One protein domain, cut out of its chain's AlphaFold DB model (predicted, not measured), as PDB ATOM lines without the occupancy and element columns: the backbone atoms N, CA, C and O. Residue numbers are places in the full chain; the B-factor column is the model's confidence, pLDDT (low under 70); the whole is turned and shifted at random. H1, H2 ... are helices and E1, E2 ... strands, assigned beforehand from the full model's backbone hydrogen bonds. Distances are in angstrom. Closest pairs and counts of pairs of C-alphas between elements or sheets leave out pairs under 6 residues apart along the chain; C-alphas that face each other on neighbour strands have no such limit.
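This is residues 41 to 111 of the 503 residues of the protein "4Fe-4S ferredoxin-type domain-containing protein" of Proteobacteria bacterium (UniProt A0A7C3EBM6). A compact body is built round the short helix H4, with H2, H3 and the last residues of H1 packed about it, while the E1 and E2 hairpin lies at the far end of the body from H1. Residues 41 to 50, of which 45 to 50 belong to H1, stick out from this body as an arm and add to the length of the whole. The printed part has 71 residues, with four named helices and two named strands in the order H1, H2, H3, E1, E2, H4; it is mostly helix, and its one sheet has the order E1, E2, antiparallel. The whole is only just compact, close to loose, with a radius of gyration of the C-alphas of 13.0 A, and is elongated, spanning 40 by 23 by 19 A.

H1, residues 45 to 58, touches H4, residues 106 to 109, with residues 54 to 58 alone; the closest C-alphas are those of Ser 58 and Tyr 108, 6.2 A apart. H2, residues 62 to 71, is close to H1 but not clearly touching, with the C-alphas of Ser 58 and Ala 64 5.8 A apart. Their lines are only just about perpendicular, at 71 degrees. H2 touches H4, closest at the C-alphas of Leu 65 and Tyr 108, 4.9 A. H3, residues 78 to 81, also touches H4, the hub, closest at the C-alphas of Cys 79 and Cys 107, 4.5 A. H2 and H3 are apart. E1, residues 88 to 91, and E2, residues 94 to 97, form a hairpin, antiparallel at 139 degrees between their directions; N 89 and O 96, and N 91 and O 94, are within hydrogen-bond range, each pair at 2.9 A. The closest C-alphas of H3 and E1 are those of Val 80 and Ile 88, 5.2 A. Those of H2 and E2 are Ile 69 and Pro 95, 7.4 A. H1 is apart from H3, E1 and E2. Every O i to N i+4 pair is within hydrogen-bond range in H1 and 3 of 6 are in H2, while H3 and H4 are too short for such a pair.

H1 begins at C-alpha 45, (148.125, 137.312, 132.667), and is 20.3 A long. H2 begins at C-alpha 62, (129.872, 156.505, 141.191), and is 15.0 A long. H3, E1 and E2 follow, the strands 9.3 A and 10.0 A long. H4 ends at C-alpha 109, (132.097, 148.171, 135.644).

The C-alphas of Arg 41 and Lys 92 are the two farthest apart, 42.2 A. The printed part has no cut and no long link. The mean pLDDT of the printed part is 90.7; residues 41 to 46 are under 70.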
ATOM      1  N   ARG A  41     142.759 129.987 128.130       46.69
ATOM      2  CA  ARG A  41     141.358 130.429 127.900       46.69
ATOM      3  C   ARG A  41     141.174 131.833 127.294       46.69
ATOM      4  O   ARG A  41     140.055 132.340 127.227       46.69
ATOM      5  N   GLY A  42     142.244 132.436 126.771       53.97
ATOM      6  CA  GLY A  42     142.147 133.603 125.875       53.97
ATOM      7  C   GLY A  42     142.315 134.983 126.522       53.97
ATOM      8  O   GLY A  42     142.187 135.990 125.828       53.97
ATOM      9  N   PHE A  43     142.655 135.051 127.811       56.44
ATOM     10  CA  PHE A  43     143.263 136.239 128.417       56.44
ATOM     11  C   PHE A  43     144.757 136.011 128.669       56.44
ATOM     12  O   PHE A  43     145.170 134.921 129.068       56.44
ATOM     13  N   SER A  44     145.567 137.053 128.478       61.25
ATOM     14  CA  SER A  44     146.928 137.081 129.014       61.25
ATOM     15  C   SER A  44     146.899 137.329 130.529       61.25
ATOM     16  O   SER A  44     145.917 137.835 131.075       61.25
ATOM     17  N   ILE A  45     147.998 137.023 131.225       59.00
ATOM     18  CA  ILE A  45     148.125 137.312 132.667       59.00
ATOM     19  C   ILE A  45     147.945 138.823 132.932       59.00
ATOM     20  O   ILE A  45     147.238 139.206 133.865       59.00
ATOM     21  N   MET A  46     148.472 139.668 132.039       56.47
ATOM     22  CA  MET A  46     148.351 141.131 132.099       56.47
ATOM     23  C   MET A  46     146.893 141.614 131.999       56.47
ATOM     24  O   MET A  46     146.510 142.556 132.692       56.47
ATOM     25  N   ASP A  47     146.054 140.963 131.182       73.25
ATOM     26  CA  ASP A  47     144.625 141.304 131.086       73.25
ATOM     27  C   ASP A  47     143.901 141.057 132.416       73.25
ATOM     28  O   ASP A  47     143.078 141.865 132.845       73.25
ATOM     29  N   ILE A  48     144.227 139.953 133.094       74.50
ATOM     30  CA  ILE A  48     143.603 139.564 134.365       74.50
ATOM     31  C   ILE A  48     144.012 140.529 135.484       74.50
ATOM     32  O   ILE A  48     143.166 140.957 136.272       74.50
ATOM     33  N   GLU A  49     145.284 140.922 135.549       79.88
ATOM     34  CA  GLU A  49     145.769 141.928 136.503       79.88
ATOM     35  C   GLU A  49     145.126 143.298 136.265       79.88
ATOM     36  O   GLU A  49     144.643 143.940 137.203       79.88
ATOM     37  N   ARG A  50     145.003 143.709 135.001       83.19
ATOM     38  CA  ARG A  50     144.304 144.935 134.609       83.19
ATOM     39  C   ARG A  50     142.809 144.896 134.958       83.19
ATOM     40  O   ARG A  50     142.260 145.889 135.436       83.19
ATOM     41  N   LEU A  51     142.134 143.757 134.788       87.56
ATOM     42  CA  LEU A  51     140.741 143.591 135.221       87.56
ATOM     43  C   LEU A  51     140.598 143.682 136.750       87.56
ATOM     44  O   LEU A  51     139.654 144.319 137.219       87.56
ATOM     45  N   LYS A  52     141.553 143.150 137.531       87.31
ATOM     46  CA  LYS A  52     141.593 143.335 138.996       87.31
ATOM     47  C   LYS A  52     141.730 144.813 139.385       87.31
ATOM     48  O   LYS A  52     140.995 145.268 140.257       87.31
ATOM     49  N   GLN A  53     142.569 145.594 138.698       89.19
ATOM     50  CA  GLN A  53     142.654 147.049 138.923       89.19
ATOM     51  C   GLN A  53     141.299 147.747 138.696       89.19
ATOM     52  O   GLN A  53     140.895 148.595 139.492       89.19
ATOM     53  N   HIS A  54     140.545 147.361 137.660       91.38
ATOM     54  CA  HIS A  54     139.197 147.896 137.427       91.38
ATOM     55  C   HIS A  54     138.172 147.473 138.495       91.38
ATOM     56  O   HIS A  54     137.259 148.250 138.783       91.38
ATOM     57  N   ILE A  55     138.324 146.294 139.110       92.19
ATOM     58  CA  ILE A  55     137.519 145.877 140.271       92.19
ATOM     59  C   ILE A  55     137.818 146.788 141.469       92.19
ATOM     60  O   ILE A  55     136.879 147.354 142.031       92.19
ATOM     61  N   GLU A  56     139.090 147.018 141.803       93.44
ATOM     62  CA  GLU A  56     139.484 147.904 142.911       93.44
ATOM     63  C   GLU A  56     138.985 149.340 142.717       93.44
ATOM     64  O   GLU A  56     138.317 149.884 143.598       93.44
ATOM     65  N   ILE A  57     139.189 149.925 141.529       92.62
ATOM     66  CA  ILE A  57     138.664 151.258 141.190       92.62
ATOM     67  C   ILE A  57     137.141 151.312 141.401       92.62
ATOM     68  O   ILE A  57     136.623 152.280 141.965       92.62
ATOM     69  N   SER A  58     136.412 150.262 141.003       94.69
ATOM     70  CA  SER A  58     134.948 150.228 141.083       94.69
ATOM     71  C   SER A  58     134.374 150.241 142.507       94.69
ATOM     72  O   SER A  58     133.217 150.630 142.666       94.69
ATOM     73  N   LYS A  59     135.168 149.920 143.543       94.69
ATOM     74  CA  LYS A  59     134.758 150.024 144.961       94.69
ATOM     75  C   LYS A  59     134.455 151.466 145.393       94.69
ATOM     76  O   LYS A  59     133.759 151.681 146.380       94.69
ATOM     77  N   THR A  60     134.920 152.462 144.633       95.00
ATOM     78  CA  THR A  60     134.550 153.881 144.818       95.00
ATOM     79  C   THR A  60     133.180 154.243 144.214       95.00
ATOM     80  O   THR A  60     132.738 155.386 144.299       95.00
ATOM     81  N   GLY A  61     132.454 153.282 143.630       95.19
ATOM     82  CA  GLY A  61     131.072 153.475 143.197       95.19
ATOM     83  C   GLY A  61     130.923 154.443 142.023       95.19
ATOM     84  O   GLY A  61     131.492 154.235 140.952       95.19
ATOM     85  N   PHE A  62     130.114 155.487 142.214       96.94
ATOM     86  CA  PHE A  62     129.872 156.505 141.191       96.94
ATOM     87  C   PHE A  62     131.100 157.394 140.935       96.94
ATOM     88  O   PHE A  62     131.278 157.885 139.822       96.94
ATOM     89  N   ASP A  63     132.000 157.555 141.907       94.75
ATOM     90  CA  ASP A  63     133.170 158.431 141.755       94.75
ATOM     91  C   ASP A  63     134.220 157.835 140.796       94.75
ATOM     92  O   ASP A  63     134.885 158.571 140.061       94.75
ATOM     93  N   ALA A  64     134.265 156.502 140.665       93.69
ATOM     94  CA  ALA A  64     134.946 155.821 139.560       93.69
ATOM     95  C   ALA A  64     134.382 156.230 138.190       93.69
ATOM     96  O   ALA A  64     135.132 156.422 137.230       93.69
ATOM     97  N   LEU A  65     133.053 156.365 138.084       95.12
ATOM     98  CA  LEU A  65     132.377 156.760 136.850       95.12
ATOM     99  C   LEU A  65     132.571 158.254 136.547       95.12
ATOM    100  O   LEU A  65     132.714 158.585 135.371       95.12
ATOM    101  N   ARG A  66     132.670 159.145 137.549       93.81
ATOM    102  CA  ARG A  66     132.946 160.585 137.331       93.81
ATOM    103  C   ARG A  66     134.197 160.823 136.482       93.81
ATOM    104  O   ARG A  66     134.125 161.565 135.507       93.81
ATOM    105  N   LYS A  67     135.291 160.104 136.761       87.94
ATOM    106  CA  LYS A  67     136.537 160.159 135.967       87.94
ATOM    107  C   LYS A  67     136.324 159.801 134.485       87.94
ATOM    108  O   LYS A  67     137.015 160.312 133.611       87.94
ATOM    109  N   VAL A  68     135.352 158.933 134.190       91.25
ATOM    110  CA  VAL A  68     134.967 158.559 132.818       91.25
ATOM    111  C   VAL A  68     134.010 159.592 132.205       91.25
ATOM    112  O   VAL A  68     134.101 159.863 131.007       91.25
ATOM    113  N   ILE A  69     133.112 160.181 133.006       92.50
ATOM    114  CA  ILE A  69     132.174 161.246 132.603       92.50
ATOM    115  C   ILE A  69     132.919 162.464 132.053       92.50
ATOM    116  O   ILE A  69     132.553 162.958 130.991       92.50
ATOM    117  N   GLU A  70     133.987 162.875 132.729       85.81
ATOM    118  CA  GLU A  70     134.774 164.074 132.423       85.81
ATOM    119  C   GLU A  70     135.465 164.031 131.040       85.81
ATOM    120  O   GLU A  70     135.478 165.036 130.330       85.81
ATOM    121  N   TYR A  71     135.982 162.866 130.613       83.88
ATOM    122  CA  TYR A  71     136.856 162.766 129.426       83.88
ATOM    123  C   TYR A  71     136.402 161.815 128.307       83.88
ATOM    124  O   TYR A  71     136.797 162.011 127.158       83.88
ATOM    125  N   ALA A  72     135.626 160.767 128.603       89.44
ATOM    126  CA  ALA A  72     135.431 159.648 127.667       89.44
ATOM    127  C   ALA A  72     133.975 159.190 127.488       89.44
ATOM    128  O   ALA A  72     133.676 158.453 126.541       89.44
ATOM    129  N   CYS A  73     133.073 159.595 128.387       93.31
ATOM    130  CA  CYS A  73     131.680 159.164 128.404       93.31
ATOM    131  C   CYS A  73     130.976 159.433 127.076       93.31
ATOM    132  O   CYS A  73     131.131 160.474 126.448       93.31
ATOM    133  N   SER A  74     130.180 158.457 126.654       92.12
ATOM    134  CA  SER A  74     129.462 158.442 125.385       92.12
ATOM    135  C   SER A  74     127.983 158.841 125.504       92.12
ATOM    136  O   SER A  74     127.216 158.555 124.589       92.12
ATOM    137  N   ALA A  75     127.580 159.419 126.646       95.44
ATOM    138  CA  ALA A  75     126.201 159.776 127.010       95.44
ATOM    139  C   ALA A  75     125.156 158.655 126.797       95.44
ATOM    140  O   ALA A  75     123.976 158.931 126.652       95.44
ATOM    141  N   CYS A  76     125.564 157.378 126.788       96.88
ATOM    142  CA  CYS A  76     124.719 156.265 126.327       96.88
ATOM    143  C   CYS A  76     123.578 155.836 127.274       96.88
ATOM    144  O   CYS A  76     122.801 154.956 126.916       96.88
ATOM    145  N   GLY A  77     123.484 156.397 128.486       97.94
ATOM    146  CA  GLY A  77     122.417 156.115 129.460       97.94
ATOM    147  C   GLY A  77     122.568 154.855 130.320       97.94
ATOM    148  O   GLY A  77     121.971 154.786 131.390       97.94
ATOM    149  N   LEU A  78     123.396 153.878 129.923       98.62
ATOM    150  CA  LEU A  78     123.415 152.543 130.550       98.62
ATOM    151  C   LEU A  78     123.680 152.547 132.073       98.62
ATOM    152  O   LEU A  78     123.193 151.678 132.792       98.62
ATOM    153  N   CYS A  79     124.427 153.530 132.578       98.56
ATOM    154  CA  CYS A  79     124.704 153.699 134.007       98.56
ATOM    155  C   CYS A  79     123.439 153.846 134.876       98.56
ATOM    156  O   CYS A  79     123.470 153.401 136.022       98.56
ATOM    157  N   VAL A  80     122.340 154.384 134.331       98.62
ATOM    158  CA  VAL A  80     121.027 154.462 134.997       98.62
ATOM    159  C   VAL A  80     120.434 153.064 135.166       98.62
ATOM    160  O   VAL A  80     120.204 152.617 136.286       98.62
ATOM    161  N   SER A  81     120.270 152.324 134.063       98.50
ATOM    162  CA  SER A  81     119.709 150.963 134.082       98.50
ATOM    163  C   SER A  81     120.569 149.943 134.847       98.50
ATOM    164  O   SER A  81     120.048 148.922 135.289       98.50
ATOM    165  N   LEU A  82     121.865 150.217 135.043       98.44
ATOM    166  CA  LEU A  82     122.769 149.425 135.888       98.44
ATOM    167  C   LEU A  82     122.750 149.805 137.380       98.44
ATOM    168  O   LEU A  82     123.409 149.126 138.169       98.44
ATOM    169  N   CYS A  83     122.056 150.870 137.790       98.25
ATOM    170  CA  CYS A  83     122.036 151.310 139.184       98.25
ATOM    171  C   CYS A  83     120.987 150.524 139.999       98.25
ATOM    172  O   CYS A  83     119.789 150.749 139.807       98.25
ATOM    173  N   PRO A  84     121.375 149.645 140.947       96.38
ATOM    174  CA  PRO A  84     120.402 148.895 141.745       96.38
ATOM    175  C   PRO A  84     119.630 149.805 142.711       96.38
ATOM    176  O   PRO A  84     118.448 149.585 142.939       96.38
ATOM    177  N   ALA A  85     120.282 150.857 143.220       97.19
ATOM    178  CA  ALA A  85     119.685 151.865 144.095       97.19
ATOM    179  C   ALA A  85     118.868 152.936 143.341       97.19
ATOM    180  O   ALA A  85     118.165 153.712 143.970       97.19
ATOM    181  N   GLN A  86     118.940 152.976 142.003       97.62
ATOM    182  CA  GLN A  86     118.198 153.913 141.139       97.62
ATOM    183  C   GLN A  86     118.499 155.410 141.381       97.62
ATOM    184  O   GLN A  86     117.725 156.273 140.989       97.62
ATOM    185  N   VAL A  87     119.664 155.726 141.958       98.12
ATOM    186  CA  VAL A  87     120.104 157.093 142.312       98.12
ATOM    187  C   VAL A  87     120.899 157.815 141.208       98.12
ATOM    188  O   VAL A  87     121.656 158.738 141.503       98.12
ATOM    189  N   ILE A  88     120.796 157.387 139.946       98.44
ATOM    190  CA  ILE A  88     121.508 158.002 138.809       98.44
ATOM    191  C   ILE A  88     120.495 158.420 137.743       98.44
ATOM    192  O   ILE A  88     119.722 157.586 137.279       98.44
ATOM    193  N   GLU A  89     120.567 159.672 137.300       97.81
ATOM    194  CA  GLU A  89     119.768 160.239 136.206       97.81
ATOM    195  C   GLU A  89     120.641 160.739 135.048       97.81
ATOM    196  O   GLU A  89     121.860 160.833 135.170       97.81
ATOM    197  N   MET A  90     120.013 161.103 133.924       96.88
ATOM    198  CA  MET A  90     120.670 161.714 132.762       96.88
ATOM    199  C   MET A  90     120.273 163.189 132.608       96.88
ATOM    200  O   MET A  90     119.463 163.545 131.752       96.88
ATOM    201  N   GLN A  91     120.845 164.066 133.426       95.38
ATOM    202  CA  GLN A  91     120.522 165.494 133.413       95.38
ATOM    203  C   GLN A  91     121.319 166.199 132.305       95.38
ATOM    204  O   GLN A  91     122.547 166.136 132.275       95.38
ATOM    205  N   LYS A  92     120.625 166.829 131.342       92.06
ATOM    206  CA  LYS A  92     121.232 167.417 130.121       92.06
ATOM    207  C   LYS A  92     122.182 166.438 129.398       92.06
ATOM    208  O   LYS A  92     123.233 166.814 128.884       92.06
ATOM    209  N   ASN A  93     121.803 165.156 129.388       92.38
ATOM    210  CA  ASN A  93     122.551 164.017 128.835       92.38
ATOM    211  C   ASN A  93     123.921 163.731 129.497       92.38
ATOM    212  O   ASN A  93     124.715 162.948 128.967       92.38
ATOM    213  N   VAL A  94     124.161 164.261 130.701       94.81
ATOM    214  CA  VAL A  94     125.267 163.891 131.600       94.81
ATOM    215  C   VAL A  94     124.729 162.984 132.721       94.81
ATOM    216  O   VAL A  94     123.651 163.266 133.242       94.81
ATOM    217  N   PRO A  95     125.419 161.892 133.109       97.38
ATOM    218  CA  PRO A  95     125.002 161.105 134.263       97.38
ATOM    219  C   PRO A  95     125.218 161.884 135.567       97.38
ATOM    220  O   PRO A  95     126.351 162.266 135.867       97.38
ATOM    221  N   THR A  96     124.162 162.065 136.356       97.88
ATOM    222  CA  THR A  96     124.182 162.791 137.636       97.88
ATOM    223  C   THR A  96     123.691 161.888 138.763       97.88
ATOM    224  O   THR A  96     122.771 161.097 138.572       97.88
ATOM    225  N   LEU A  97     124.310 162.001 139.941       97.50
ATOM    226  CA  LEU A  97     123.883 161.309 141.156       97.50
ATOM    227  C   LEU A  97     122.802 162.142 141.868       97.50
ATOM    228  O   LEU A  97     123.048 163.310 142.162       97.50
ATOM    229  N   ILE A  98     121.646 161.540 142.154       97.94
ATOM    230  CA  ILE A  98     120.469 162.199 142.762       97.94
ATOM    231  C   ILE A  98     120.109 161.669 144.163       97.94
ATOM    232  O   ILE A  98     119.072 162.015 144.717       97.94
ATOM    233  N   GLY A  99     120.943 160.797 144.730       96.88
ATOM    234  CA  GLY A  99     120.719 160.158 146.026       96.88
ATOM    235  C   GLY A  99     121.921 159.322 146.460       96.88
ATOM    236  O   GLY A  99     122.974 159.340 145.817       96.88
ATOM    237  N   GLU A 100     121.786 158.578 147.553       97.50
ATOM    238  CA  GLU A 100     122.924 157.901 148.182       97.50
ATOM    239  C   GLU A 100     123.475 156.726 147.358       97.50
ATOM    240  O   GLU A 100     122.782 155.767 147.010       97.50
ATOM    241  N   CYS A 101     124.771 156.780 147.039       97.62
ATOM    242  CA  CYS A 101     125.427 155.740 146.256       97.62
ATOM    243  C   CYS A 101     125.870 154.568 147.144       97.62
ATOM    244  O   CYS A 101     126.854 154.674 147.871       97.62
ATOM    245  N   THR A 102     125.253 153.396 146.967       97.06
ATOM    246  CA  THR A 102     125.612 152.125 147.643       97.06
ATOM    247  C   THR A 102     126.988 151.546 147.267       97.06
ATOM    248  O   THR A 102     127.287 150.395 147.576       97.06
ATOM    249  N   ARG A 103     127.821 152.300 146.538       96.88
ATOM    250  CA  ARG A 103     129.185 151.955 146.084       96.88
ATOM    251  C   ARG A 103     129.356 150.616 145.340       96.88
ATOM    252  O   ARG A 103     130.478 150.202 145.083       96.88
ATOM    253  N   CYS A 104     128.270 150.001 144.863       96.88
ATOM    254  CA  CYS A 104     128.258 148.711 144.150       96.88
ATOM    255  C   CYS A 104     129.093 148.624 142.849       96.88
ATOM    256  O   CYS A 104     129.204 147.550 142.266       96.88
ATOM    257  N   GLY A 105     129.638 149.734 142.340       97.19
ATOM    258  CA  GLY A 105     130.559 149.762 141.197       97.19
ATOM    259  C   GLY A 105     129.965 149.460 139.813       97.19
ATOM    260  O   GLY A 105     130.582 149.831 138.814       97.19
ATOM    261  N   PHE A 106     128.772 148.858 139.705       98.38
ATOM    262  CA  PHE A 106     128.207 148.364 138.434       98.38
ATOM    263  C   PHE A 106     128.144 149.421 137.323       98.38
ATOM    264  O   PHE A 106     128.443 149.119 136.169       98.38
ATOM    265  N   CYS A 107     127.816 150.673 137.661       98.06
ATOM    266  CA  CYS A 107     127.748 151.776 136.697       98.06
ATOM    267  C   CYS A 107     129.112 152.097 136.046       98.06
ATOM    268  O   CYS A 107     129.154 152.425 134.859       98.06
ATOM    269  N   TYR A 108     130.225 151.926 136.772       97.00
ATOM    270  CA  TYR A 108     131.581 151.952 136.218       97.00
ATOM    271  C   TYR A 108     131.912 150.631 135.517       97.00
ATOM    272  O   TYR A 108     132.317 150.646 134.356       97.00
ATOM    273  N   GLN A 109     131.702 149.484 136.171       96.44
ATOM    274  CA  GLN A 109     132.097 148.171 135.644       96.44
ATOM    275  C   GLN A 109     131.454 147.861 134.282       96.44
ATOM    276  O   GLN A 109     132.137 147.370 133.386       96.44
ATOM    277  N   GLY A 110     130.173 148.190 134.087       96.44
ATOM    278  CA  GLY A 110     129.442 147.968 132.834       96.44
ATOM    279  C   GLY A 110     129.630 149.052 131.767       96.44
ATOM    280  O   GLY A 110     129.248 148.846 130.618       96.44
ATOM    281  N   CYS A 111     130.243 150.193 132.094       96.44
ATOM    282  CA  CYS A 111     130.476 151.268 131.129       96.44
ATOM    283  C   CYS A 111     131.428 150.803 130.001       96.44
ATOM    284  O   CYS A 111     132.493 150.264 130.304       96.44
TER     285      CYS A 111